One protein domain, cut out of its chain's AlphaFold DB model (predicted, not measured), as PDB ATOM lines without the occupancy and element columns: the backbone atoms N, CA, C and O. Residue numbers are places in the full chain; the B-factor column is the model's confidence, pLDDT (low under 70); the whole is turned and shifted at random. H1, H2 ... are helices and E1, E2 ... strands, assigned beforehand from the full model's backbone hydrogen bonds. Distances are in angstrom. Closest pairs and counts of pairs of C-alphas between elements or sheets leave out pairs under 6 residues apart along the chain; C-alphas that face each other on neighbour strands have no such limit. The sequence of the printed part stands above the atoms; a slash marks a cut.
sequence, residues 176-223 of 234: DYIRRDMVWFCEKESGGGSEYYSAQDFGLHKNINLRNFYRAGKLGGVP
ATOM      1  N   ASP A 176     259.534 301.705 183.902       90.69
ATOM      2  CA  ASP A 176     260.909 301.731 184.430       90.69
ATOM      3  C   ASP A 176     261.054 301.057 185.804       90.69
ATOM      4  O   ASP A 176     262.119 300.541 186.149       90.69
ATOM      5  N   TYR A 177     259.977 301.034 186.594       92.31
ATOM      6  CA  TYR A 177     259.939 300.381 187.903       92.31
ATOM      7  C   TYR A 177     259.758 298.854 187.820       92.31
ATOM      8  O   TYR A 177     259.937 298.165 188.826       92.31
ATOM      9  N   ILE A 178     259.425 298.301 186.646       92.62
ATOM     10  CA  ILE A 178     259.253 296.856 186.458       92.62
ATOM     11  C   ILE A 178     260.595 296.212 186.117       92.62
ATOM     12  O   ILE A 178     261.136 296.326 185.014       92.62
ATOM     13  N   ARG A 179     261.133 295.466 187.083       91.94
ATOM     14  CA  ARG A 179     262.338 294.660 186.883       91.94
ATOM     15  C   ARG A 179     262.000 293.307 186.258       91.94
ATOM     16  O   ARG A 179     260.920 292.760 186.457       91.94
ATOM     17  N   ARG A 180     262.965 292.713 185.552       91.69
ATOM     18  CA  ARG A 180     262.788 291.410 184.879       91.69
ATOM     19  C   ARG A 180     262.477 290.263 185.848       91.69
ATOM     20  O   ARG A 180     261.735 289.367 185.484       91.69
ATOM     21  N   ASP A 181     263.003 290.304 187.069       93.06
ATOM     22  CA  ASP A 181     262.745 289.293 188.103       93.06
ATOM     23  C   ASP A 181     261.321 289.371 188.687       93.06
ATOM     24  O   ASP A 181     260.830 288.402 189.262       93.06
ATOM     25  N   MET A 182     260.633 290.504 188.502       95.06
ATOM     26  CA  MET A 182     259.242 290.694 188.929       95.06
ATOM     27  C   MET A 182     258.234 290.140 187.916       95.06
ATOM     28  O   MET A 182     257.078 289.918 188.264       95.06
ATOM     29  N   VAL A 183     258.646 289.937 186.661       95.50
ATOM     30  CA  VAL A 183     257.752 289.508 185.581       95.50
ATOM     31  C   VAL A 183     257.856 288.005 185.400       95.50
ATOM     32  O   VAL A 183     258.939 287.472 185.156       95.50
ATOM     33  N   TRP A 184     256.711 287.344 185.482       96.38
ATOM     34  CA  TRP A 184     256.559 285.921 185.228       96.38
ATOM     35  C   TRP A 184     255.538 285.730 184.118       96.38
ATOM     36  O   TRP A 184     254.484 286.368 184.114       96.38
ATOM     37  N   PHE A 185     255.862 284.862 183.170       95.44
ATOM     38  CA  PHE A 185     254.949 284.460 182.112       95.44
ATOM     39  C   PHE A 185     254.296 283.136 182.490       95.44
ATOM     40  O   PHE A 185     254.886 282.323 183.200       95.44
ATOM     41  N   CYS A 186     253.066 282.943 182.025       92.62
ATOM     42  CA  CYS A 186     252.327 281.699 182.164       92.62
ATOM     43  C   CYS A 186     251.972 281.203 180.766       92.62
ATOM     44  O   CYS A 186     251.350 281.930 179.989       92.62
ATOM     45  N   GLU A 187     252.309 279.955 180.469       89.81
ATOM     46  CA  GLU A 187     251.988 279.316 179.197       89.81
ATOM     47  C   GLU A 187     251.260 277.999 179.438       89.81
ATOM     48  O   GLU A 187     251.500 277.307 180.423       89.81
ATOM     49  N   LYS A 188     250.307 277.675 178.563       86.81
ATOM     50  CA  LYS A 188     249.563 276.423 178.662       86.81
ATOM     51  C   LYS A 188     250.247 275.367 177.813       86.81
ATOM     52  O   LYS A 188     250.371 275.531 176.601       86.81
ATOM     53  N   GLU A 189     250.603 274.259 178.438       84.94
ATOM     54  CA  GLU A 189     251.154 273.113 177.730       84.94
ATOM     55  C   GLU A 189     250.056 272.279 177.057       84.94
ATOM     56  O   GLU A 189     248.883 272.289 177.449       84.94
ATOM     57  N   SER A 190     250.449 271.485 176.058       83.31
ATOM     58  CA  SER A 190     249.551 270.594 175.310       83.31
ATOM     59  C   SER A 190     248.853 269.550 176.192       83.31
ATOM     60  O   SER A 190     247.725 269.159 175.896       83.31
ATOM     61  N   GLY A 191     249.474 269.149 177.306       83.12
ATOM     62  CA  GLY A 191     248.886 268.262 178.318       83.12
ATOM     63  C   GLY A 191     247.844 268.929 179.228       83.12
ATOM     64  O   GLY A 191     247.329 268.296 180.146       83.12
ATOM     65  N   GLY A 192     247.538 270.215 179.022       80.44
ATOM     66  CA  GLY A 192     246.618 270.981 179.868       80.44
ATOM     67  C   GLY A 192     247.225 271.440 181.197       80.44
ATOM     68  O   GLY A 192     246.492 271.906 182.078       80.44
ATOM     69  N   GLY A 193     248.538 271.278 181.373       84.81
ATOM     70  CA  GLY A 193     249.321 271.918 182.429       84.81
ATOM     71  C   GLY A 193     249.586 273.395 182.126       84.81
ATOM     72  O   GLY A 193     249.310 273.870 181.022       84.81
ATOM     73  N   SER A 194     250.112 274.106 183.118       88.38
ATOM     74  CA  SER A 194     250.617 275.469 182.963       88.38
ATOM     75  C   SER A 194     252.074 275.502 183.395       88.38
ATOM     76  O   SER A 194     252.401 275.001 184.470       88.38
ATOM     77  N   GLU A 195     252.921 276.092 182.564       89.81
ATOM     78  CA  GLU A 195     254.320 276.362 182.867       89.81
ATOM     79  C   GLU A 195     254.477 277.841 183.231       89.81
ATOM     80  O   GLU A 195     253.826 278.710 182.641       89.81
ATOM     81  N   TYR A 196     255.330 278.115 184.217       92.19
ATOM     82  CA  TYR A 196     255.637 279.461 184.681       92.19
ATOM     83  C   TYR A 196     257.142 279.682 184.647       92.19
ATOM     84  O   TYR A 196     257.895 278.864 185.170       92.19
ATOM     85  N   TYR A 197     257.572 280.806 184.082       93.69
ATOM     86  CA  TYR A 197     258.988 281.152 183.974       93.69
ATOM     87  C   TYR A 197     259.193 282.666 184.055       93.69
ATOM     88  O   TYR A 197     258.319 283.457 183.680       93.69
ATOM     89  N   SER A 198     260.345 283.084 184.575       95.00
ATOM     90  CA  SER A 198     260.652 284.494 184.792       95.00
ATOM     91  C   SER A 198     261.167 285.152 183.513       95.00
ATOM     92  O   SER A 198     261.908 284.560 182.728       95.00
ATOM     93  N   ALA A 199     260.885 286.444 183.333       94.19
ATOM     94  CA  ALA A 199     261.544 287.231 182.294       94.19
ATOM     95  C   ALA A 199     263.069 287.335 182.509       94.19
ATOM     96  O   ALA A 199     263.803 287.639 181.561       94.19
ATOM     97  N   GLN A 200     263.557 287.100 183.733       93.56
ATOM     98  CA  GLN A 200     264.986 287.042 184.039       93.56
ATOM     99  C   GLN A 200     265.675 285.818 183.414       93.56
ATOM    100  O   GLN A 200     266.836 285.933 183.012       93.56
ATOM    101  N   ASP A 201     264.961 284.701 183.251       92.38
ATOM    102  CA  ASP A 201     265.517 283.428 182.763       92.38
ATOM    103  C   ASP A 201     266.008 283.520 181.307       92.38
ATOM    104  O   ASP A 201     266.904 282.791 180.888       92.38
ATOM    105  N   PHE A 202     265.493 284.487 180.544       90.62
ATOM    106  CA  PHE A 202     265.879 284.726 179.152       90.62
ATOM    107  C   PHE A 202     267.218 285.461 178.978       90.62
ATOM    108  O   PHE A 202     267.651 285.670 177.843       90.62
ATOM    109  N   GLY A 203     267.859 285.931 180.058       87.94
ATOM    110  CA  GLY A 203     269.160 286.616 179.976       87.94
ATOM    111  C   GLY A 203     269.158 287.878 179.098       87.94
ATOM    112  O   GLY A 203     270.187 288.266 178.546       87.94
ATOM    113  N   LEU A 204     267.994 288.511 178.924       87.06
ATOM    114  CA  LEU A 204     267.818 289.653 178.029       87.06
ATOM    115  C   LEU A 204     268.621 290.869 178.510       87.06
ATOM    116  O   LEU A 204     268.546 291.269 179.675       87.06
ATOM    117  N   HIS A 205     269.331 291.514 177.584       86.06
ATOM    118  CA  HIS A 205     270.048 292.755 177.866       86.06
ATOM    119  C   HIS A 205     269.092 293.844 178.380       86.06
ATOM    120  O   HIS A 205     267.981 293.985 177.868       86.06
ATOM    121  N   LYS A 206     269.524 294.660 179.353       79.94
ATOM    122  CA  LYS A 206     268.672 295.660 180.030       79.94
ATOM    123  C   LYS A 206     267.934 296.592 179.060       79.94
ATOM    124  O   LYS A 206     266.749 296.810 179.254       79.94
ATOM    125  N   ASN A 207     268.590 297.012 177.979       84.06
ATOM    126  CA  ASN A 207     268.038 297.928 176.965       84.06
ATOM    127  C   ASN A 207     266.958 297.310 176.051       84.06
ATOM    128  O   ASN A 207     266.432 297.994 175.177       84.06
ATOM    129  N   ILE A 208     266.654 296.017 176.188       88.19
ATOM    130  CA  ILE A 208     265.585 295.380 175.417       88.19
ATOM    131  C   ILE A 208     264.235 295.763 176.017       88.19
ATOM    132  O   ILE A 208     263.952 295.412 177.164       88.19
ATOM    133  N   ASN A 209     263.379 296.386 175.205       90.94
ATOM    134  CA  ASN A 209     261.975 296.599 175.538       90.94
ATOM    135  C   ASN A 209     261.262 295.234 175.651       90.94
ATOM    136  O   ASN A 209     261.130 294.495 174.667       90.94
ATOM    137  N   LEU A 210     260.845 294.897 176.874       93.62
ATOM    138  CA  LEU A 210     260.273 293.596 177.215       93.62
ATOM    139  C   LEU A 210     258.914 293.380 176.535       93.62
ATOM    140  O   LEU A 210     258.654 292.294 176.017       93.62
ATOM    141  N   ARG A 211     258.090 294.432 176.442       94.88
ATOM    142  CA  ARG A 211     256.789 294.388 175.764       94.88
ATOM    143  C   ARG A 211     256.908 294.015 174.291       94.88
ATOM    144  O   ARG A 211     256.126 293.205 173.806       94.88
ATOM    145  N   ASN A 212     257.880 294.568 173.570       93.94
ATOM    146  CA  ASN A 212     258.092 294.258 172.156       93.94
ATOM    147  C   ASN A 212     258.468 292.789 171.951       93.94
ATOM    148  O   ASN A 212     257.979 292.156 171.018       93.94
ATOM    149  N   PHE A 213     259.298 292.229 172.834       93.88
ATOM    150  CA  PHE A 213     259.644 290.807 172.794       93.88
ATOM    151  C   PHE A 213     258.442 289.917 173.121       93.88
ATOM    152  O   PHE A 213     258.205 288.946 172.400       93.88
ATOM    153  N   TYR A 214     257.661 290.283 174.142       94.25
ATOM    154  CA  TYR A 214     256.414 289.602 174.484       94.25
ATOM    155  C   TYR A 214     255.438 289.607 173.299       94.25
ATOM    156  O   TYR A 214     255.037 288.552 172.825       94.25
ATOM    157  N   ARG A 215     255.148 290.782 172.720       92.69
ATOM    158  CA  ARG A 215     254.240 290.933 171.567       92.69
ATOM    159  C   ARG A 215     254.712 290.206 170.310       92.69
ATOM    160  O   ARG A 215     253.882 289.803 169.503       92.69
ATOM    161  N   ALA A 216     256.021 290.045 170.139       91.88
ATOM    162  CA  ALA A 216     256.596 289.255 169.055       91.88
ATOM    163  C   ALA A 216     256.506 287.732 169.294       91.88
ATOM    164  O   ALA A 216     256.975 286.969 168.454       91.88
ATOM    165  N   GLY A 217     255.958 287.290 170.433       90.88
ATOM    166  CA  GLY A 217     255.836 285.882 170.812       90.88
ATOM    167  C   GLY A 217     257.142 285.242 171.284       90.88
ATOM    168  O   GLY A 217     257.202 284.030 171.444       90.88
ATOM    169  N   LYS A 218     258.202 286.029 171.517       90.75
ATOM    170  CA  LYS A 218     259.527 285.497 171.892       90.75
ATOM    171  C   LYS A 218     259.617 285.027 173.342       90.75
ATOM    172  O   LYS A 218     260.577 284.351 173.686       90.75
ATOM    173  N   LEU A 219     258.667 285.445 174.174       91.75
ATOM    174  CA  LEU A 219     258.624 285.161 175.611       91.75
ATOM    175  C   LEU A 219     257.440 284.261 175.981       91.75
ATOM    176  O   LEU A 219     257.096 284.207 177.152       91.75
ATOM    177  N   GLY A 220     256.783 283.655 174.986       89.69
ATOM    178  CA  GLY A 220     255.547 282.895 175.169       89.69
ATOM    179  C   GLY A 220     254.436 283.698 175.851       89.69
ATOM    180  O   GLY A 220     254.405 284.931 175.782       89.69
ATOM    181  N   GLY A 221     253.458 282.997 176.426       86.19
ATOM    182  CA  GLY A 221     252.319 283.598 177.141       86.19
ATOM    183  C   GLY A 221     251.347 284.432 176.288       86.19
ATOM    184  O   GLY A 221     250.378 284.977 176.813       86.19
ATOM    185  N   VAL A 222     251.569 284.532 174.973       89.06
ATOM    186  CA  VAL A 222     250.683 285.249 174.046       89.06
ATOM    187  C   VAL A 222     249.549 284.354 173.521       89.06
ATOM    188  O   VAL A 222     249.759 283.162 173.293       89.06
ATOM    189  N   PRO A 223     248.346 284.900 173.255       86.88
ATOM    190  CA  PRO A 223     247.243 284.125 172.688       86.88
ATOM    191  C   PRO A 223     247.531 283.592 171.275       86.88
ATOM    192  O   PRO A 223     247.977 284.334 170.398       86.88
TER     193      PRO A 223
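What this domain is: This is residues 176 to 223 of the 234 residues of the protein "ATP-binding protein" of Spirochaetales bacterium (UniProt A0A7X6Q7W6). There is little regular structure here: a narrow two-stranded hairpin, E1 and E2, runs along the longer direction, and a long loop from E2 leads to one short helix, H1, set off from E1. The printed part has 48 residues with, in order, E1, E2 and H1; the class is mixed, and these elements hold only 16 residues. It is elongated, spanning 35 by 19 by 17 A, and only just compact, close to loose, with a radius of gyration of the C-alphas of 11.3 A.

Where its parts are: E1, residues 184 to 188, begins at C-alpha 184 (256.559, 285.921, 185.228) and is 13.5 A long. E2, residues 194 to 198, is 13.6 A long. H1, residues 210 to 215, is 8.7 A long and ends at C-alpha 215 (254.240, 290.933, 171.567).

How they stand to each other: E1 and E2 are antiparallel neighbours in a hairpin, their directions at 157 degrees. N 185 and O 197 are 2.9 A apart, within hydrogen-bond range. E1 and H1 are apart. In H1 every O i to N i+4 pair is within hydrogen-bond range.

The domain as a whole: The C-alphas farthest apart, of Asp 176 and Gly 191, are 36.1 A apart. The E1 to E2 link is tight; the E2 to H1 link is long. The printed part has no cut, and no printed residue is under 70 in pLDDT.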